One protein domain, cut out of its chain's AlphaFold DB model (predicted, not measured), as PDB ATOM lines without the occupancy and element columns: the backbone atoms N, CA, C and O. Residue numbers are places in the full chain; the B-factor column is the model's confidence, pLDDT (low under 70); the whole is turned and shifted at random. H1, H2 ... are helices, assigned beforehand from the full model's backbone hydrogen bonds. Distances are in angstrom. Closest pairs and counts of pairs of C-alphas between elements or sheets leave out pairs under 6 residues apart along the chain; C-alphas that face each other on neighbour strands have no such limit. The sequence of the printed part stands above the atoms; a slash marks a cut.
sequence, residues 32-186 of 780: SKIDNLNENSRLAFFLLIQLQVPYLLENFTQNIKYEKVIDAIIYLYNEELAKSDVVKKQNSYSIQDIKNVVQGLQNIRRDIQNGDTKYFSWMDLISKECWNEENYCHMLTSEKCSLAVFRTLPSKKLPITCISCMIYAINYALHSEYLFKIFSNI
ATOM      1  N   SER A  32     221.797 216.845 218.439       67.94
ATOM      2  CA  SER A  32     222.977 215.996 218.581       67.94
ATOM      3  C   SER A  32     224.068 216.506 217.642       67.94
ATOM      4  O   SER A  32     223.801 216.718 216.457       67.94
ATOM      5  N   LYS A  33     225.282 216.673 218.165       82.75
ATOM      6  CA  LYS A  33     226.478 217.064 217.411       82.75
ATOM      7  C   LYS A  33     227.512 215.945 217.476       82.75
ATOM      8  O   LYS A  33     227.448 215.098 218.370       82.75
ATOM      9  N   ILE A  34     228.470 215.939 216.553       84.50
ATOM     10  CA  ILE A  34     229.517 214.904 216.485       84.50
ATOM     11  C   ILE A  34     230.389 214.903 217.753       84.50
ATOM     12  O   ILE A  34     230.889 213.852 218.150       84.50
ATOM     13  N   ASP A  35     230.506 216.043 218.443       79.12
ATOM     14  CA  ASP A  35     231.238 216.170 219.715       79.12
ATOM     15  C   ASP A  35     230.666 215.275 220.824       79.12
ATOM     16  O   ASP A  35     231.406 214.818 221.691       79.12
ATOM     17  N   ASN A  36     229.362 214.974 220.759       82.44
ATOM     18  CA  ASN A  36     228.655 214.173 221.759       82.44
ATOM     19  C   ASN A  36     228.849 212.658 221.557       82.44
ATOM     20  O   ASN A  36     228.394 211.864 222.381       82.44
ATOM     21  N   LEU A  37     229.487 212.230 220.459       85.62
ATOM     22  CA  LEU A  37     229.838 210.828 220.253       85.62
ATOM     23  C   LEU A  37     231.036 210.446 221.128       85.62
ATOM     24  O   LEU A  37     232.021 211.179 221.217       85.62
ATOM     25  N   ASN A  38     231.000 209.243 221.709       87.62
ATOM     26  CA  ASN A  38     232.198 208.665 222.320       87.62
ATOM     27  C   ASN A  38     233.298 208.433 221.262       87.62
ATOM     28  O   ASN A  38     233.007 208.321 220.069       87.62
ATOM     29  N   GLU A  39     234.557 208.337 221.698       81.69
ATOM     30  CA  GLU A  39     235.728 208.274 220.803       81.69
ATOM     31  C   GLU A  39     235.629 207.141 219.768       81.69
ATOM     32  O   GLU A  39     235.888 207.356 218.585       81.69
ATOM     33  N   ASN A  40     235.160 205.961 220.182       84.56
ATOM     34  CA  ASN A  40     234.998 204.805 219.300       84.56
ATOM     35  C   ASN A  40     233.912 205.039 218.240       84.56
ATOM     36  O   ASN A  40     234.126 204.770 217.059       84.56
ATOM     37  N   SER A  41     232.751 205.569 218.637       89.50
ATOM     38  CA  SER A  41     231.659 205.913 217.719       89.50
ATOM     39  C   SER A  41     232.059 207.041 216.768       89.50
ATOM     40  O   SER A  41     231.717 206.997 215.591       89.50
ATOM     41  N   ARG A  42     232.827 208.028 217.232       89.69
ATOM     42  CA  ARG A  42     233.337 209.112 216.386       89.69
ATOM     43  C   ARG A  42     234.356 208.603 215.365       89.69
ATOM     44  O   ARG A  42     234.259 208.946 214.189       89.69
ATOM     45  N   LEU A  43     235.277 207.736 215.783       82.19
ATOM     46  CA  LEU A  43     236.225 207.062 214.894       82.19
ATOM     47  C   LEU A  43     235.502 206.229 213.822       82.19
ATOM     48  O   LEU A  43     235.809 206.328 212.634       82.19
ATOM     49  N   ALA A  44     234.505 205.441 214.232       86.56
ATOM     50  CA  ALA A  44     233.675 204.659 213.321       86.56
ATOM     51  C   ALA A  44     232.879 205.543 212.349       86.56
ATOM     52  O   ALA A  44     232.749 205.205 211.174       86.56
ATOM     53  N   PHE A  45     232.394 206.700 212.803       89.88
ATOM     54  CA  PHE A  45     231.709 207.666 211.950       89.88
ATOM     55  C   PHE A  45     232.645 208.267 210.888       89.88
ATOM     56  O   PHE A  45     232.288 208.296 209.710       89.88
ATOM     57  N   PHE A  46     233.872 208.657 211.260       80.44
ATOM     58  CA  PHE A  46     234.880 209.106 210.291       80.44
ATOM     59  C   PHE A  46     235.227 208.027 209.263       80.44
ATOM     60  O   PHE A  46     235.368 208.341 208.082       80.44
ATOM     61  N   LEU A  47     235.291 206.758 209.675       82.06
ATOM     62  CA  LEU A  47     235.475 205.643 208.750       82.06
ATOM     63  C   LEU A  47     234.309 205.529 207.756       82.06
ATOM     64  O   LEU A  47     234.546 205.393 206.559       82.06
ATOM     65  N   LEU A  48     233.059 205.609 208.222       86.19
ATOM     66  CA  LEU A  48     231.878 205.488 207.357       86.19
ATOM     67  C   LEU A  48     231.817 206.577 206.277       86.19
ATOM     68  O   LEU A  48     231.422 206.285 205.149       86.19
ATOM     69  N   ILE A  49     232.262 207.802 206.577       81.31
ATOM     70  CA  ILE A  49     232.344 208.887 205.581       81.31
ATOM     71  C   ILE A  49     233.297 208.514 204.435       81.31
ATOM     72  O   ILE A  49     233.030 208.843 203.276       81.31
ATOM     73  N   GLN A  50     234.387 207.812 204.756       73.19
ATOM     74  CA  GLN A  50     235.450 207.442 203.821       73.19
ATOM     75  C   GLN A  50     235.134 206.204 202.979       73.19
ATOM     76  O   GLN A  50     235.872 205.901 202.041       73.19
ATOM     77  N   LEU A  51     234.047 205.489 203.274       75.69
ATOM     78  CA  LEU A  51     233.705 204.241 202.602       75.69
ATOM     79  C   LEU A  51     232.577 204.426 201.587       75.69
ATOM     80  O   LEU A  51     231.561 205.081 201.826       75.69
ATOM     81  N   GLN A  52     232.767 203.829 200.415       80.50
ATOM     82  CA  GLN A  52     231.788 203.818 199.346       80.50
ATOM     83  C   GLN A  52     230.737 202.763 199.655       80.50
ATOM     84  O   GLN A  52     231.058 201.600 199.906       80.50
ATOM     85  N   VAL A  53     229.470 203.160 199.572       78.12
ATOM     86  CA  VAL A  53     228.387 202.192 199.674       78.12
ATOM     87  C   VAL A  53     228.314 201.381 198.374       78.12
ATOM     88  O   VAL A  53     228.253 201.990 197.305       78.12
ATOM     89  N   PRO A  54     228.317 200.036 198.434       75.31
ATOM     90  CA  PRO A  54     228.195 199.197 197.249       75.31
ATOM     91  C   PRO A  54     226.942 199.520 196.427       75.31
ATOM     92  O   PRO A  54     225.859 199.680 196.992       75.31
ATOM     93  N   TYR A  55     227.081 199.547 195.097       73.81
ATOM     94  CA  TYR A  55     225.991 199.846 194.153       73.81
ATOM     95  C   TYR A  55     224.781 198.909 194.328       73.81
ATOM     96  O   TYR A  55     223.634 199.322 194.202       73.81
ATOM     97  N   LEU A  56     225.026 197.653 194.722       75.94
ATOM     98  CA  LEU A  56     223.995 196.647 195.008       75.94
ATOM     99  C   LEU A  56     223.035 197.064 196.135       75.94
ATOM    100  O   LEU A  56     221.933 196.532 196.234       75.94
ATOM    101  N   LEU A  57     223.450 198.006 196.986       77.00
ATOM    102  CA  LEU A  57     222.648 198.524 198.089       77.00
ATOM    103  C   LEU A  57     221.934 199.844 197.746       77.00
ATOM    104  O   LEU A  57     221.347 200.462 198.630       77.00
ATOM    105  N   GLU A  58     221.982 200.315 196.494       73.06
ATOM    106  CA  GLU A  58     221.364 201.589 196.093       73.06
ATOM    107  C   GLU A  58     219.840 201.597 196.219       73.06
ATOM    108  O   GLU A  58     219.286 202.609 196.635       73.06
ATOM    109  N   ASN A  59     219.187 200.462 195.955       77.25
ATOM    110  CA  ASN A  59     217.727 200.343 195.966       77.25
ATOM    111  C   ASN A  59     217.126 200.131 197.370       77.25
ATOM    112  O   ASN A  59     215.908 200.026 197.507       77.25
ATOM    113  N   PHE A  60     217.952 200.039 198.417       80.75
ATOM    114  CA  PHE A  60     217.491 199.871 199.797       80.75
ATOM    115  C   PHE A  60     217.283 201.223 200.489       80.75
ATOM    116  O   PHE A  60     217.948 202.214 200.176       80.75
ATOM    117  N   THR A  61     216.394 201.259 201.485       81.06
ATOM    118  CA  THR A  61     216.243 202.434 202.357       81.06
ATOM    119  C   THR A  61     217.564 202.742 203.069       81.06
ATOM    120  O   THR A  61     218.352 201.834 203.341       81.06
ATOM    121  N   GLN A  62     217.828 204.016 203.386       77.88
ATOM    122  CA  GLN A  62     219.106 204.440 203.983       77.88
ATOM    123  C   GLN A  62     219.458 203.650 205.254       77.88
ATOM    124  O   GLN A  62     220.606 203.236 205.401       77.88
ATOM    125  N   ASN A  63     218.470 203.363 206.109       81.38
ATOM    126  CA  ASN A  63     218.662 202.574 207.328       81.38
ATOM    127  C   ASN A  63     219.197 201.172 207.006       81.38
ATOM    128  O   ASN A  63     220.254 200.790 207.500       81.38
ATOM    129  N   ILE A  64     218.516 200.442 206.116       82.44
ATOM    130  CA  ILE A  64     218.896 199.077 205.726       82.44
ATOM    131  C   ILE A  64     220.245 199.089 204.999       82.44
ATOM    132  O   ILE A  64     221.104 198.246 205.245       82.44
ATOM    133  N   LYS A  65     220.462 200.075 204.127       82.44
ATOM    134  CA  LYS A  65     221.703 200.261 203.372       82.44
ATOM    135  C   LYS A  65     222.910 200.409 204.301       82.44
ATOM    136  O   LYS A  65     223.887 199.680 204.144       82.44
ATOM    137  N   TYR A  66     222.849 201.324 205.268       81.31
ATOM    138  CA  TYR A  66     223.963 201.560 206.188       81.31
ATOM    139  C   TYR A  66     224.109 200.467 207.248       81.31
ATOM    140  O   TYR A  66     225.237 200.157 207.615       81.31
ATOM    141  N   GLU A  67     223.025 199.820 207.680       84.38
ATOM    142  CA  GLU A  67     223.106 198.632 208.536       84.38
ATOM    143  C   GLU A  67     223.878 197.504 207.836       84.38
ATOM    144  O   GLU A  67     224.837 196.977 208.394       84.38
ATOM    145  N   LYS A  68     223.549 197.209 206.569       84.38
ATOM    146  CA  LYS A  68     224.258 196.194 205.770       84.38
ATOM    147  C   LYS A  68     225.711 196.563 205.489       84.38
ATOM    148  O   LYS A  68     226.573 195.688 205.498       84.38
ATOM    149  N   VAL A  69     225.997 197.846 205.266       85.38
ATOM    150  CA  VAL A  69     227.370 198.357 205.149       85.38
ATOM    151  C   VAL A  69     228.145 198.131 206.446       85.38
ATOM    152  O   VAL A  69     229.251 197.599 206.404       85.38
ATOM    153  N   ILE A  70     227.567 198.494 207.591       88.38
ATOM    154  CA  ILE A  70     228.199 198.318 208.899       88.38
ATOM    155  C   ILE A  70     228.436 196.832 209.194       88.38
ATOM    156  O   ILE A  70     229.535 196.470 209.609       88.38
ATOM    157  N   ASP A  71     227.455 195.969 208.931       85.19
ATOM    158  CA  ASP A  71     227.583 194.521 209.113       85.19
ATOM    159  C   ASP A  71     228.715 193.937 208.262       85.19
ATOM    160  O   ASP A  71     229.521 193.156 208.766       85.19
ATOM    161  N   ALA A  72     228.820 194.355 206.996       84.19
ATOM    162  CA  ALA A  72     229.895 193.925 206.109       84.19
ATOM    163  C   ALA A  72     231.273 194.374 206.618       84.19
ATOM    164  O   ALA A  72     232.217 193.586 206.615       84.19
ATOM    165  N   ILE A  73     231.392 195.614 207.104       86.00
ATOM    166  CA  ILE A  73     232.648 196.133 207.662       86.00
ATOM    167  C   ILE A  73     233.033 195.367 208.938       86.00
ATOM    168  O   ILE A  73     234.182 194.955 209.083       86.00
ATOM    169  N   ILE A  74     232.081 195.140 209.851       87.56
ATOM    170  CA  ILE A  74     232.312 194.369 211.081       87.56
ATOM    171  C   ILE A  74     232.741 192.939 210.743       87.56
ATOM    172  O   ILE A  74     233.695 192.436 211.336       87.56
ATOM    173  N   TYR A  75     232.061 192.292 209.795       86.38
ATOM    174  CA  TYR A  75     232.388 190.941 209.345       86.38
ATOM    175  C   TYR A  75     233.832 190.862 208.842       86.38
ATOM    176  O   TYR A  75     234.621 190.068 209.351       86.38
ATOM    177  N   LEU A  76     234.202 191.744 207.914       83.62
ATOM    178  CA  LEU A  76     235.533 191.752 207.317       83.62
ATOM    179  C   LEU A  76     236.629 192.082 208.343       83.62
ATOM    180  O   LEU A  76     237.702 191.483 208.316       83.62
ATOM    181  N   TYR A  77     236.373 192.990 209.290       86.00
ATOM    182  CA  TYR A  77     237.320 193.244 210.377       86.00
ATOM    183  C   TYR A  77     237.444 192.079 211.350       86.00
ATOM    184  O   TYR A  77     238.549 191.805 211.809       86.00
ATOM    185  N   ASN A  78     236.364 191.360 211.643       86.88
ATOM    186  CA  ASN A  78     236.440 190.163 212.473       86.88
ATOM    187  C   ASN A  78     237.212 189.032 211.778       86.88
ATOM    188  O   ASN A  78     238.011 188.365 212.436       86.88
ATOM    189  N   GLU A  79     237.052 188.857 210.461       84.81
ATOM    190  CA  GLU A  79     237.899 187.948 209.677       84.81
ATOM    191  C   GLU A  79     239.377 188.350 209.762       84.81
ATOM    192  O   GLU A  79     240.240 187.508 210.001       84.81
ATOM    193  N   GLU A  80     239.679 189.642 209.636       80.62
ATOM    194  CA  GLU A  80     241.046 190.161 209.730       80.62
ATOM    195  C   GLU A  80     241.639 190.001 211.149       80.62
ATOM    196  O   GLU A  80     242.827 189.708 211.314       80.62
ATOM    197  N   LEU A  81     240.813 190.119 212.195       82.75
ATOM    198  CA  LEU A  81     241.196 189.855 213.587       82.75
ATOM    199  C   LEU A  81     241.461 188.366 213.856       82.75
ATOM    200  O   LEU A  81     242.299 188.053 214.708       82.75
ATOM    201  N   ALA A  82     240.796 187.464 213.131       84.06
ATOM    202  CA  ALA A  82     240.966 186.018 213.252       84.06
ATOM    203  C   ALA A  82     242.234 185.485 212.554       84.06
ATOM    204  O   ALA A  82     242.645 184.354 212.813       84.06
ATOM    205  N   LYS A  83     242.891 186.285 211.700       80.69
ATOM    206  CA  LYS A  83     244.132 185.887 211.008       80.69
ATOM    207  C   LYS A  83     245.310 185.695 211.969       80.69
ATOM    208  O   LYS A  83     245.373 186.303 213.041       80.69
ATOM    209  N   SER A  84     246.273 184.863 211.567       71.56
ATOM    210  CA  SER A  84     247.486 184.606 212.351       71.56
ATOM    211  C   SER A  84     248.365 185.857 212.479       71.56
ATOM    212  O   SER A  84     248.378 186.725 211.603       71.56
ATOM    213  N   ASP A  85     249.148 185.941 213.557       63.59
ATOM    214  CA  ASP A  85     250.000 187.104 213.841       63.59
ATOM    215  C   ASP A  85     251.050 187.374 212.757       63.59
ATOM    216  O   ASP A  85     251.470 188.514 212.565       63.59
ATOM    217  N   VAL A  86     251.442 186.343 212.002       44.88
ATOM    218  CA  VAL A  86     252.342 186.468 210.847       44.88
ATOM    219  C   VAL A  86     251.713 187.338 209.755       44.88
ATOM    220  O   VAL A  86     252.361 188.254 209.255       44.88
ATOM    221  N   VAL A  87     250.438 187.109 209.429       56.69
ATOM    222  CA  VAL A  87     249.712 187.877 208.401       56.69
ATOM    223  C   VAL A  87     249.417 189.298 208.890       56.69
ATOM    224  O   VAL A  87     249.552 190.263 208.140       56.69
ATOM    225  N   LYS A  88     249.114 189.455 210.182       56.31
ATOM    226  CA  LYS A  88     248.913 190.770 210.812       56.31
ATOM    227  C   LYS A  88     250.179 191.633 210.765       56.31
ATOM    228  O   LYS A  88     250.107 192.819 210.450       56.31
ATOM    229  N   LYS A  89     251.353 191.036 211.020       50.62
ATOM    230  CA  LYS A  89     252.658 191.717 210.930       50.62
ATOM    231  C   LYS A  89     252.988 192.172 209.508       50.62
ATOM    232  O   LYS A  89     253.556 193.247 209.350       50.62
ATOM    233  N   GLN A  90     252.611 191.403 208.487       42.72
ATOM    234  CA  GLN A  90     252.828 191.777 207.083       42.72
ATOM    235  C   GLN A  90     252.015 193.017 206.675       42.72
ATOM    236  O   GLN A  90     252.500 193.856 205.919       42.72
ATOM    237  N   ASN A  91     250.808 193.171 207.220       46.41
ATOM    238  CA  ASN A  91     249.878 194.237 206.841       46.41
ATOM    239  C   ASN A  91     250.017 195.529 207.672       46.41
ATOM    240  O   ASN A  91     249.384 196.528 207.340       46.41
ATOM    241  N   SER A  92     250.872 195.545 208.702       51.31
ATOM    242  CA  SER A  92     251.310 196.764 209.408       51.31
ATOM    243  C   SER A  92     250.173 197.636 209.991       51.31
ATOM    244  O   SER A  92     250.146 198.844 209.758       51.31
ATOM    245  N   TYR A  93     249.233 197.063 210.756       58.59
ATOM    246  CA  TYR A  93     248.138 197.814 211.403       58.59
ATOM    247  C   TYR A  93     247.924 197.442 212.882       58.59
ATOM    248  O   TYR A  93     248.299 196.363 213.342       58.59
ATOM    249  N   SER A  94     247.292 198.342 213.642       71.25
ATOM    250  CA  SER A  94     246.947 198.138 215.056       71.25
ATOM    251  C   SER A  94     245.656 197.327 215.199       71.25
ATOM    252  O   SER A  94     244.576 197.756 214.795       71.25
ATOM    253  N   ILE A  95     245.752 196.157 215.837       75.50
ATOM    254  CA  ILE A  95     244.599 195.306 216.187       75.50
ATOM    255  C   ILE A  95     243.622 196.061 217.098       75.50
ATOM    256  O   ILE A  95     242.408 195.881 216.998       75.50
ATOM    257  N   GLN A  96     244.145 196.902 217.993       73.19
ATOM    258  CA  GLN A  96     243.318 197.654 218.930       73.19
ATOM    259  C   GLN A  96     242.458 198.695 218.212       73.19
ATOM    260  O   GLN A  96     241.299 198.875 218.575       73.19
ATOM    261  N   ASP A  97     242.978 199.308 217.151       73.31
ATOM    262  CA  ASP A  97     242.235 200.307 216.383       73.31
ATOM    263  C   ASP A  97     241.068 199.649 215.637       73.31
ATOM    264  O   ASP A  97     239.956 200.172 215.649       73.31
ATOM    265  N   ILE A  98     241.280 198.442 215.097       77.31
ATOM    266  CA  ILE A  98     240.204 197.637 214.504       77.31
ATOM    267  C   ILE A  98     239.135 197.295 215.552       77.31
ATOM    268  O   ILE A  98     237.946 197.459 215.288       77.31
ATOM    269  N   LYS A  99     239.529 196.873 216.759       81.75
ATOM    270  CA  LYS A  99     238.577 196.583 217.848       81.75
ATOM    271  C   LYS A  99     237.768 197.820 218.255       81.75
ATOM    272  O   LYS A  99     236.555 197.725 218.425       81.75
ATOM    273  N   ASN A 100     238.421 198.976 218.367       82.31
ATOM    274  CA  ASN A 100     237.778 200.247 218.705       82.31
ATOM    275  C   ASN A 100     236.766 200.668 217.625       82.31
ATOM    276  O   ASN A 100     235.644 201.062 217.946       82.31
ATOM    277  N   VAL A 101     237.129 200.512 216.349       84.88
ATOM    278  CA  VAL A 101     236.239 200.748 215.204       84.88
ATOM    279  C   VAL A 101     235.044 199.798 215.225       84.88
ATOM    280  O   VAL A 101     233.915 200.258 215.084       84.88
ATOM    281  N   VAL A 102     235.254 198.495 215.437       87.88
ATOM    282  CA  VAL A 102     234.164 197.505 215.523       87.88
ATOM    283  C   VAL A 102     233.192 197.869 216.645       87.88
ATOM    284  O   VAL A 102     231.981 197.880 216.425       87.88
ATOM    285  N   GLN A 103     233.701 198.248 217.820       89.44
ATOM    286  CA  GLN A 103     232.870 198.698 218.936       89.44
ATOM    287  C   GLN A 103     232.064 199.962 218.584       89.44
ATOM    288  O   GLN A 103     230.878 200.055 218.900       89.44
ATOM    289  N   GLY A 104     232.689 200.932 217.914       90.88
ATOM    290  CA  GLY A 104     232.025 202.151 217.455       90.88
ATOM    291  C   GLY A 104     230.938 201.884 216.413       90.88
ATOM    292  O   GLY A 104     229.831 202.406 216.521       90.88
ATOM    293  N   LEU A 105     231.218 201.011 215.445       92.44
ATOM    294  CA  LEU A 105     230.268 200.585 214.420       92.44
ATOM    295  C   LEU A 105     229.066 199.857 215.032       92.44
ATOM    296  O   LEU A 105     227.936 200.105 214.621       92.44
ATOM    297  N   GLN A 106     229.277 199.019 216.051       91.56
ATOM    298  CA  GLN A 106     228.185 198.375 216.790       91.56
ATOM    299  C   GLN A 106     227.292 199.389 217.516       91.56
ATOM    300  O   GLN A 106     226.074 199.207 217.548       91.56
ATOM    301  N   ASN A 107     227.872 200.455 218.075       90.81
ATOM    302  CA  ASN A 107     227.101 201.536 218.691       90.81
ATOM    303  C   ASN A 107     226.258 202.279 217.644       90.81
ATOM    304  O   ASN A 107     225.055 202.418 217.831       90.81
ATOM    305  N   ILE A 108     226.861 202.679 216.516       90.81
ATOM    306  CA  ILE A 108     226.149 203.355 215.418       90.81
ATOM    307  C   ILE A 108     225.039 202.457 214.854       90.81
ATOM    308  O   ILE A 108     223.926 202.922 214.630       90.81
ATOM    309  N   ARG A 109     225.307 201.157 214.663       91.31
ATOM    310  CA  ARG A 109     224.301 200.195 214.192       91.31
ATOM    311  C   ARG A 109     223.110 200.122 215.142       91.31
ATOM    312  O   ARG A 109     221.975 200.144 214.683       91.31
ATOM    313  N   ARG A 110     223.366 200.049 216.454       89.56
ATOM    314  CA  ARG A 110     222.314 200.015 217.478       89.56
ATOM    315  C   ARG A 110     221.467 201.288 217.444       89.56
ATOM    316  O   ARG A 110     220.247 201.198 217.502       89.56
ATOM    317  N   ASP A 111     222.100 202.448 217.302       86.00
ATOM    318  CA  ASP A 111     221.394 203.726 217.177       86.00
ATOM    319  C   ASP A 111     220.491 203.749 215.927       86.00
ATOM    320  O   ASP A 111     219.317 204.100 216.027       86.00
ATOM    321  N   ILE A 112     220.993 203.289 214.772       86.56
ATOM    322  CA  ILE A 112     220.215 203.192 213.523       86.56
ATOM    323  C   ILE A 112     219.031 202.226 213.672       86.56
ATOM    324  O   ILE A 112     217.922 202.545 213.241       86.56
ATOM    325  N   GLN A 113     219.240 201.064 214.300       84.56
ATOM    326  CA  GLN A 113     218.179 200.084 214.580       84.56
ATOM    327  C   GLN A 113     217.095 200.657 215.504       84.56
ATOM    328  O   GLN A 113     215.919 200.333 215.351       84.56
ATOM    329  N   ASN A 114     217.478 201.555 216.412       85.94
ATOM    330  CA  ASN A 114     216.567 202.277 217.297       85.94
ATOM    331  C   ASN A 114     215.895 203.493 216.627       85.94
ATOM    332  O   ASN A 114     215.149 204.216 217.286       85.94
ATOM    333  N   GLY A 115     216.134 203.721 215.332       77.50
ATOM    334  CA  GLY A 115     215.508 204.788 214.549       77.50
ATOM    335  C   GLY A 115     216.262 206.121 214.542       77.50
ATOM    336  O   GLY A 115     215.730 207.106 214.030       77.50
ATOM    337  N   ASP A 116     217.489 206.179 215.065       81.38
ATOM    338  CA  ASP A 116     218.300 207.397 215.041       81.38
ATOM    339  C   ASP A 116     218.938 207.609 213.659       81.38
ATOM    340  O   ASP A 116     219.808 206.859 213.208       81.38
ATOM    341  N   THR A 117     218.498 208.663 212.973       78.38
ATOM    342  CA  THR A 117     218.907 208.994 211.600       78.38
ATOM    343  C   THR A 117     219.964 210.097 211.530       78.38
ATOM    344  O   THR A 117     220.374 210.475 210.428       78.38
ATOM    345  N   LYS A 118     220.464 210.593 212.677       84.06
ATOM    346  CA  LYS A 118     221.430 211.710 212.736       84.06
ATOM    347  C   LYS A 118     222.695 211.461 211.909       84.06
ATOM    348  O   LYS A 118     223.230 212.367 211.282       84.06
ATOM    349  N   TYR A 119     223.153 210.212 211.842       85.44
ATOM    350  CA  TYR A 119     224.350 209.850 211.086       85.44
ATOM    351  C   TYR A 119     224.174 210.073 209.578       85.44
ATOM    352  O   TYR A 119     225.126 210.458 208.899       85.44
ATOM    353  N   PHE A 120     222.964 209.867 209.049       83.62
ATOM    354  CA  PHE A 120     222.669 210.055 207.626       83.62
ATOM    355  C   PHE A 120     222.615 211.530 207.263       83.62
ATOM    356  O   PHE A 120     223.226 211.930 206.274       83.62
ATOM    357  N   SER A 121     221.946 212.339 208.088       81.12
ATOM    358  CA  SER A 121     221.886 213.784 207.882       81.12
ATOM    359  C   SER A 121     223.271 214.417 207.993       81.12
ATOM    360  O   SER A 121     223.621 215.245 207.158       81.12
ATOM    361  N   TRP A 122     224.107 213.976 208.937       86.81
ATOM    362  CA  TRP A 122     225.489 214.449 209.035       86.81
ATOM    363  C   TRP A 122     226.344 214.058 207.826       86.81
ATOM    364  O   TRP A 122     227.074 214.898 207.310       86.81
ATOM    365  N   MET A 123     226.259 212.813 207.341       83.88
ATOM    366  CA  MET A 123     226.995 212.397 206.136       83.88
ATOM    367  C   MET A 123     226.549 213.173 204.891       83.88
ATOM    368  O   MET A 123     227.392 213.548 204.072       83.88
ATOM    369  N   ASP A 124     225.247 213.433 204.756       80.00
ATOM    370  CA  ASP A 124     224.694 214.216 203.650       80.00
ATOM    371  C   ASP A 124     225.179 215.672 203.710       80.00
ATOM    372  O   ASP A 124     225.730 216.168 202.725       80.00
ATOM    373  N   LEU A 125     225.098 216.306 204.889       76.88
ATOM    374  CA  LEU A 125     225.633 217.645 205.155       76.88
ATOM    375  C   LEU A 125     227.128 217.741 204.828       76.88
ATOM    376  O   LEU A 125     227.540 218.666 204.137       76.88
ATOM    377  N   ILE A 126     227.949 216.774 205.250       75.62
ATOM    378  CA  ILE A 126     229.385 216.778 204.926       75.62
ATOM    379  C   ILE A 126     229.593 216.738 203.410       75.62
ATOM    380  O   ILE A 126     230.348 217.546 202.870       75.62
ATOM    381  N   SER A 127     228.896 215.832 202.723       74.06
ATOM    382  CA  SER A 127     229.094 215.620 201.288       74.06
ATOM    383  C   SER A 127     228.608 216.776 200.411       74.06
ATOM    384  O   SER A 127     229.230 217.066 199.389       74.06
ATOM    385  N   LYS A 128     227.507 217.431 200.796       69.88
ATOM    386  CA  LYS A 128     226.873 218.498 200.015       69.88
ATOM    387  C   LYS A 128     227.407 219.875 200.376       69.88
ATOM    388  O   LYS A 128     227.711 220.649 199.476       69.88
ATOM    389  N   GLU A 129     227.539 220.153 201.670       69.19
ATOM    390  CA  GLU A 129     227.815 221.493 202.197       69.19
ATOM    391  C   GLU A 129     229.284 221.675 202.586       69.19
ATOM    392  O   GLU A 129     229.854 222.742 202.371       69.19
ATOM    393  N   CYS A 130     229.928 220.651 203.158       69.62
ATOM    394  CA  CYS A 130     231.296 220.811 203.665       69.62
ATOM    395  C   CYS A 130     232.376 220.619 202.610       69.62
ATOM    396  O   CYS A 130     233.459 221.179 202.768       69.62
ATOM    397  N   TRP A 131     232.086 219.899 201.527       68.12
ATOM    398  CA  TRP A 131     233.034 219.694 200.431       68.12
ATOM    399  C   TRP A 131     232.939 220.725 199.290       68.12
ATOM    400  O   TRP A 131     233.896 220.826 198.530       68.12
ATOM    401  N   ASN A 132     231.859 221.517 199.173       54.97
ATOM    402  CA  ASN A 132     231.570 222.329 197.969       54.97
ATOM    403  C   ASN A 132     231.372 223.857 198.197       54.97
ATOM    404  O   ASN A 132     230.755 224.511 197.365       54.97
ATOM    405  N   GLU A 133     231.950 224.430 199.264       51.00
ATOM    406  CA  GLU A 133     231.841 225.848 199.710       51.00
ATOM    407  C   GLU A 133     230.471 226.261 200.340       51.00
ATOM    408  O   GLU A 133     229.403 225.921 199.853       51.00
ATOM    409  N   GLU A 134     230.535 226.960 201.490       56.62
ATOM    410  CA  GLU A 134     229.654 226.899 202.692       56.62
ATOM    411  C   GLU A 134     228.175 227.363 202.620       56.62
ATOM    412  O   GLU A 134     227.869 228.369 201.988       56.62
ATOM    413  N   ASN A 135     227.337 226.814 203.533       50.59
ATOM    414  CA  ASN A 135     226.635 227.598 204.583       50.59
ATOM    415  C   ASN A 135     226.292 226.833 205.898       50.59
ATOM    416  O   ASN A 135     226.212 227.466 206.955       50.59
ATOM    417  N   TYR A 136     226.155 225.494 205.907       60.03
ATOM    418  CA  TYR A 136     225.559 224.771 207.063       60.03
ATOM    419  C   TYR A 136     226.475 223.853 207.901       60.03
ATOM    420  O   TYR A 136     226.018 223.256 208.874       60.03
ATOM    421  N   CYS A 137     227.781 223.766 207.619       68.88
ATOM    422  CA  CYS A 137     228.685 222.853 208.351       68.88
ATOM    423  C   CYS A 137     228.759 223.099 209.862       68.88
ATOM    424  O   CYS A 137     229.024 222.171 210.621       68.88
ATOM    425  N   HIS A 138     228.486 224.328 210.308       65.94
ATOM    426  CA  HIS A 138     228.434 224.700 211.724       65.94
ATOM    427  C   HIS A 138     227.401 223.897 212.539       65.94
ATOM    428  O   HIS A 138     227.479 223.887 213.761       65.94
ATOM    429  N   MET A 139     226.464 223.199 211.887       72.00
ATOM    430  CA  MET A 139     225.498 222.312 212.546       72.00
ATOM    431  C   MET A 139     226.095 220.955 212.966       72.00
ATOM    432  O   MET A 139     225.496 220.250 213.774       72.00
ATOM    433  N   LEU A 140     227.272 220.574 212.451       75.75
ATOM    434  CA  LEU A 140     227.895 219.267 212.714       75.75
ATOM    435  C   LEU A 140     228.636 219.193 214.058       75.75
ATOM    436  O   LEU A 140     228.783 218.107 214.623       75.75
ATOM    437  N   THR A 141     229.118 220.326 214.563       74.19
ATOM    438  CA  THR A 141     229.938 220.419 215.781       74.19
ATOM    439  C   THR A 141     229.653 221.725 216.522       74.19
ATOM    440  O   THR A 141     229.326 222.740 215.908       74.19
ATOM    441  N   SER A 142     229.718 221.709 217.854       68.56
ATOM    442  CA  SER A 142     229.671 222.917 218.679       68.56
ATOM    443  C   SER A 142     230.969 223.708 218.585       68.56
ATOM    444  O   SER A 142     230.950 224.919 218.786       68.56
ATOM    445  N   GLU A 143     232.071 223.042 218.240       67.50
ATOM    446  CA  GLU A 143     233.397 223.634 218.171       67.50
ATOM    447  C   GLU A 143     233.731 224.054 216.744       67.50
ATOM    448  O   GLU A 143     234.086 223.253 215.877       67.50
ATOM    449  N   LYS A 144     233.660 225.363 216.488       61.03
ATOM    450  CA  LYS A 144     233.847 225.916 215.137       61.03
ATOM    451  C   LYS A 144     235.222 225.613 214.528       61.03
ATOM    452  O   LYS A 144     235.352 225.633 213.309       61.03
ATOM    453  N   CYS A 145     236.237 225.305 215.335       55.94
ATOM    454  CA  CYS A 145     237.550 224.884 214.838       55.94
ATOM    455  C   CYS A 145     237.566 223.482 214.244       55.94
ATOM    456  O   CYS A 145     238.276 223.238 213.269       55.94
ATOM    457  N   SER A 146     236.746 222.578 214.771       63.50
ATOM    458  CA  SER A 146     236.643 221.211 214.267       63.50
ATOM    459  C   SER A 146     236.012 221.153 212.873       63.50
ATOM    460  O   SER A 146     236.146 220.149 212.176       63.50
ATOM    461  N   LEU A 147     235.396 222.252 212.412       63.62
ATOM    462  CA  LEU A 147     234.843 222.379 211.062       63.62
ATOM    463  C   LEU A 147     235.891 222.212 209.961       63.62
ATOM    464  O   LEU A 147     235.572 221.674 208.900       63.62
ATOM    465  N   ALA A 148     237.136 222.627 210.215       57.38
ATOM    466  CA  ALA A 148     238.227 222.479 209.257       57.38
ATOM    467  C   ALA A 148     238.501 221.002 208.925       57.38
ATOM    468  O   ALA A 148     238.825 220.678 207.785       57.38
ATOM    469  N   VAL A 149     238.290 220.090 209.883       58.34
ATOM    470  CA  VAL A 149     238.510 218.652 209.681       58.34
ATOM    471  C   VAL A 149     237.600 218.106 208.589       58.34
ATOM    472  O   VAL A 149     238.054 217.331 207.750       58.34
ATOM    473  N   PHE A 150     236.342 218.548 208.536       65.44
ATOM    474  CA  PHE A 150     235.376 218.039 207.561       65.44
ATOM    475  C   PHE A 150     235.701 218.437 206.118       65.44
ATOM    476  O   PHE A 150     235.391 217.670 205.207       65.44
ATOM    477  N   ARG A 151     236.380 219.573 205.907       59.91
ATOM    478  CA  ARG A 151     236.881 219.983 204.581       59.91
ATOM    479  C   ARG A 151     238.061 219.149 204.116       59.91
ATOM    480  O   ARG A 151     238.150 218.790 202.951       59.91
ATOM    481  N   THR A 152     238.924 218.779 205.059       52.75
ATOM    482  CA  THR A 152     240.134 217.996 204.781       52.75
ATOM    483  C   THR A 152     239.861 216.505 204.552       52.75
ATOM    484  O   THR A 152     240.773 215.760 204.192       52.75
ATOM    485  N   LEU A 153     238.619 216.048 204.763       57.03
ATOM    486  CA  LEU A 153     238.228 214.672 204.476       57.03
ATOM    487  C   LEU A 153     238.272 214.411 202.961       57.03
ATOM    488  O   LEU A 153     237.712 215.194 202.196       57.03
ATOM    489  N   PRO A 154     238.865 213.289 202.511       54.91
ATOM    490  CA  PRO A 154     238.836 212.907 201.108       54.91
ATOM    491  C   PRO A 154     237.400 212.831 200.582       54.91
ATOM    492  O   PRO A 154     236.573 212.093 201.119       54.91
ATOM    493  N   SER A 155     237.124 213.551 199.492       63.97
ATOM    494  CA  SER A 155     235.842 213.470 198.779       63.97
ATOM    495  C   SER A 155     235.678 212.141 198.032       63.97
ATOM    496  O   SER A 155     234.564 211.676 197.779       63.97
ATOM    497  N   LYS A 156     236.800 211.490 197.692       63.31
ATOM    498  CA  LYS A 156     236.823 210.192 197.017       63.31
ATOM    499  C   LYS A 156     236.703 209.053 198.031       63.31
ATOM    500  O   LYS A 156     237.657 208.742 198.738       63.31
ATOM    501  N   LYS A 157     235.541 208.399 198.038       72.88
ATOM    502  CA  LYS A 157     235.244 207.243 198.895       72.88
ATOM    503  C   LYS A 157     235.961 205.970 198.427       72.88
ATOM    504  O   LYS A 157     236.160 205.766 197.229       72.88
ATOM    505  N   LEU A 158     236.328 205.109 199.374       70.44
ATOM    506  CA  LEU A 158     237.052 203.854 199.152       70.44
ATOM    507  C   LEU A 158     236.107 202.644 199.160       70.44
ATOM    508  O   LEU A 158     235.201 202.583 199.990       70.44
ATOM    509  N   PRO A 159     236.307 201.648 198.281       71.31
ATOM    510  CA  PRO A 159     235.445 200.474 198.237       71.31
ATOM    511  C   PRO A 159     235.656 199.564 199.458       71.31
ATOM    512  O   PRO A 159     236.788 199.256 199.833       71.31
ATOM    513  N   ILE A 160     234.553 199.070 200.028       73.69
ATOM    514  CA  ILE A 160     234.540 198.142 201.180       73.69
ATOM    515  C   ILE A 160     235.036 196.739 200.788       73.69
ATOM    516  O   ILE A 160     235.507 195.980 201.626       73.69
ATOM    517  N   THR A 161     235.003 196.396 199.499       69.50
ATOM    518  CA  THR A 161     235.385 195.072 198.971       69.50
ATOM    519  C   THR A 161     236.883 194.755 199.068       69.50
ATOM    520  O   THR A 161     237.314 193.683 198.654       69.50
ATOM    521  N   CYS A 162     237.694 195.678 199.579       70.44
ATOM    522  CA  CYS A 162     239.147 195.608 199.583       70.44
ATOM    523  C   CYS A 162     239.666 195.803 201.016       70.44
ATOM    524  O   CYS A 162     239.612 196.909 201.554       70.44
ATOM    525  N   ILE A 163     240.193 194.737 201.639       68.31
ATOM    526  CA  ILE A 163     240.641 194.783 203.044       68.31
ATOM    527  C   ILE A 163     241.772 195.799 203.252       68.31
ATOM    528  O   ILE A 163     241.775 196.539 204.231       68.31
ATOM    529  N   SER A 164     242.692 195.913 202.290       63.53
ATOM    530  CA  SER A 164     243.761 196.913 202.312       63.53
ATOM    531  C   SER A 164     243.213 198.334 202.173       63.53
ATOM    532  O   SER A 164     243.726 199.247 202.812       63.53
ATOM    533  N   CYS A 165     242.133 198.525 201.412       65.06
ATOM    534  CA  CYS A 165     241.436 199.802 201.282       65.06
ATOM    535  C   CYS A 165     240.706 200.176 202.578       65.06
ATOM    536  O   CYS A 165     240.701 201.341 202.955       65.06
ATOM    537  N   MET A 166     240.144 199.197 203.290       66.19
ATOM    538  CA  MET A 166     239.530 199.403 204.602       66.19
ATOM    539  C   MET A 166     240.560 199.708 205.695       66.19
ATOM    540  O   MET A 166     240.365 200.640 206.468       66.19
ATOM    541  N   ILE A 167     241.693 198.998 205.718       66.88
ATOM    542  CA  ILE A 167     242.822 199.312 206.610       66.88
ATOM    543  C   ILE A 167     243.348 200.726 206.314       66.88
ATOM    544  O   ILE A 167     243.587 201.514 207.229       66.88
ATOM    545  N   TYR A 168     243.462 201.087 205.035       63.38
ATOM    546  CA  TYR A 168     243.828 202.438 204.619       63.38
ATOM    547  C   TYR A 168     242.789 203.479 205.070       63.38
ATOM    548  O   TYR A 168     243.162 204.507 205.630       63.38
ATOM    549  N   ALA A 169     241.493 203.192 204.924       62.75
ATOM    550  CA  ALA A 169     240.407 204.056 205.383       62.75
ATOM    551  C   ALA A 169     240.397 204.234 206.913       62.75
ATOM    552  O   ALA A 169     240.162 205.345 207.383       62.75
ATOM    553  N   ILE A 170     240.716 203.190 207.695       65.19
ATOM    554  CA  ILE A 170     240.896 203.305 209.154       65.19
ATOM    555  C   ILE A 170     242.017 204.283 209.479       65.19
ATOM    556  O   ILE A 170     241.843 205.121 210.356       65.19
ATOM    557  N   ASN A 171     243.151 204.214 208.781       60.03
ATOM    558  CA  ASN A 171     244.263 205.127 209.043       60.03
ATOM    559  C   ASN A 171     243.871 206.592 208.796       60.03
ATOM    560  O   ASN A 171     244.253 207.465 209.576       60.03
ATOM    561  N   TYR A 172     243.055 206.860 207.770       59.31
ATOM    562  CA  TYR A 172     242.458 208.183 207.568       59.31
ATOM    563  C   TYR A 172     241.476 208.550 208.677       59.31
ATOM    564  O   TYR A 172     241.559 209.649 209.212       59.31
ATOM    565  N   ALA A 173     240.594 207.634 209.069       61.00
ATOM    566  CA  ALA A 173     239.621 207.878 210.128       61.00
ATOM    567  C   ALA A 173     240.292 208.182 211.476       61.00
ATOM    568  O   ALA A 173     239.902 209.131 212.149       61.00
ATOM    569  N   LEU A 174     241.340 207.436 211.839       57.66
ATOM    570  CA  LEU A 174     242.180 207.688 213.015       57.66
ATOM    571  C   LEU A 174     242.840 209.058 212.934       57.66
ATOM    572  O   LEU A 174     242.928 209.777 213.928       57.66
ATOM    573  N   HIS A 175     243.311 209.426 211.745       54.59
ATOM    574  CA  HIS A 175     243.923 210.719 211.540       54.59
ATOM    575  C   HIS A 175     242.917 211.866 211.709       54.59
ATOM    576  O   HIS A 175     243.219 212.835 212.405       54.59
ATOM    577  N   SER A 176     241.726 211.735 211.126       57.81
ATOM    578  CA  SER A 176     240.644 212.714 211.218       57.81
ATOM    579  C   SER A 176     240.054 212.810 212.620       57.81
ATOM    580  O   SER A 176     239.823 213.919 213.081       57.81
ATOM    581  N   GLU A 177     239.870 211.693 213.328       69.62
ATOM    582  CA  GLU A 177     239.428 211.686 214.729       69.62
ATOM    583  C   GLU A 177     240.437 212.413 215.614       69.62
ATOM    584  O   GLU A 177     240.065 213.287 216.397       69.62
ATOM    585  N   TYR A 178     241.721 212.132 215.406       58.66
ATOM    586  CA  TYR A 178     242.787 212.808 216.118       58.66
ATOM    587  C   TYR A 178     242.784 214.318 215.853       58.66
ATOM    588  O   TYR A 178     242.850 215.095 216.802       58.66
ATOM    589  N   LEU A 179     242.681 214.747 214.590       49.59
ATOM    590  CA  LEU A 179     242.586 216.170 214.257       49.59
ATOM    591  C   LEU A 179     241.329 216.794 214.866       49.59
ATOM    592  O   LEU A 179     241.410 217.871 215.443       49.59
ATOM    593  N   PHE A 180     240.191 216.106 214.797       61.12
ATOM    594  CA  PHE A 180     238.937 216.564 215.383       61.12
ATOM    595  C   PHE A 180     239.075 216.794 216.885       61.12
ATOM    596  O   PHE A 180     238.676 217.847 217.364       61.12
ATOM    597  N   LYS A 181     239.716 215.869 217.606       64.25
ATOM    598  CA  LYS A 181     239.984 215.996 219.042       64.25
ATOM    599  C   LYS A 181     240.931 217.150 219.365       64.25
ATOM    600  O   LYS A 181     240.725 217.850 220.352       64.25
ATOM    601  N   ILE A 182     241.963 217.362 218.547       52.91
ATOM    602  CA  ILE A 182     242.847 218.524 218.701       52.91
ATOM    603  C   ILE A 182     242.044 219.802 218.537       52.91
ATOM    604  O   ILE A 182     242.029 220.632 219.439       52.91
ATOM    605  N   PHE A 183     241.350 219.947 217.411       52.31
ATOM    606  CA  PHE A 183     240.635 221.173 217.091       52.31
ATOM    607  C   PHE A 183     239.457 221.440 218.031       52.31
ATOM    608  O   PHE A 183     239.176 222.605 218.304       52.31
ATOM    609  N   SER A 184     238.822 220.399 218.581       59.75
ATOM    610  CA  SER A 184     237.755 220.538 219.576       59.75
ATOM    611  C   SER A 184     238.273 220.993 220.938       59.75
ATOM    612  O   SER A 184     237.548 221.635 221.686       59.75
ATOM    613  N   ASN A 185     239.524 220.666 221.276       52.16
ATOM    614  CA  ASN A 185     240.119 221.000 222.571       52.16
ATOM    615  C   ASN A 185     240.726 222.406 222.617       52.16
ATOM    616  O   ASN A 185     241.150 222.850 223.685       52.16
ATOM    617  N   ILE A 186     240.767 223.122 221.492       48.38
ATOM    618  CA  ILE A 186     241.256 224.498 221.453       48.38
ATOM    619  C   ILE A 186     240.193 225.401 222.097       48.38
ATOM    620  O   ILE A 186     239.286 225.919 221.442       48.38
TER     621      ILE A 186
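AT A GLANCE: This is residues 32 to 186 of the 780 residues of an uncharacterized protein of Plasmodium chabaudi adami (UniProt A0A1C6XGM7). Short H1 runs through the middle of this model, with the H2 and H4 pair, H5 and H7 around it. H2 and H4 lie side by side, H4 and H7 cross H1, and residues 82 to 87 stick out at the turn from H2 into H3. The 155 printed residues, with seven named helices, H1 to H7 in order, and no named strand, are all helix in class. The whole is compact, with a radius of gyration of the C-alphas of 15.3 A and spans of 48 by 38 by 27 A.

IN THESE COORDINATES: Find C-alpha 39 at (235.728, 208.274, 220.803); from there H1 runs to residue 50, 17.0 A. H2, residues 62 to 82, covers 30.1 A. H3 is residues 85 to 91. H4, residues 95 to 113, covers 26.9 A. H5 is residues 118 to 130 and H6 147 to 152. H7, residues 163 to 185, covers 32.7 A and ends at C-alpha 185, (240.119, 221.000, 222.571).

HOW THE PARTS SIT: Start at Ser 41 and Gly 104, the closest C-alphas of H1 and H4, 3.8 A apart: H1 touches residues 100 to 108 of H4, about perpendicular at 83 degrees. H1 touches H7 at a steep tilt of 56 degrees, C-alphas 46 and 173 being closest at 4.9 A. H2 touches H4, opposite ways at a shallow tilt of 24 degrees, closest at C-alphas 74 and 102, 5.7 A. H6 and H7, a helical hairpin, only just touch, with 3 pairs of C-alphas within 8 A; the closest are 149 and 180, 6.1 A. H5 and H6 also only just touch, with 3 such pairs. H3 touches no helix. Every O i to N i+4 pair is within hydrogen-bond range in H2, H3, H4, H5 and H7; H1 has 7 of 8 and H6 1 of 2.

THE WHOLE: The C-alphas of Val 86 and Asn 135, the two farthest apart, are 48.9 A from each other. The printed part has no cut; the links H1 to H2 and H5 to H6 are long. The mean pLDDT of the printed part is 73.1, and 61 residues are under 70, among them 85 to 93 and 163 to 186.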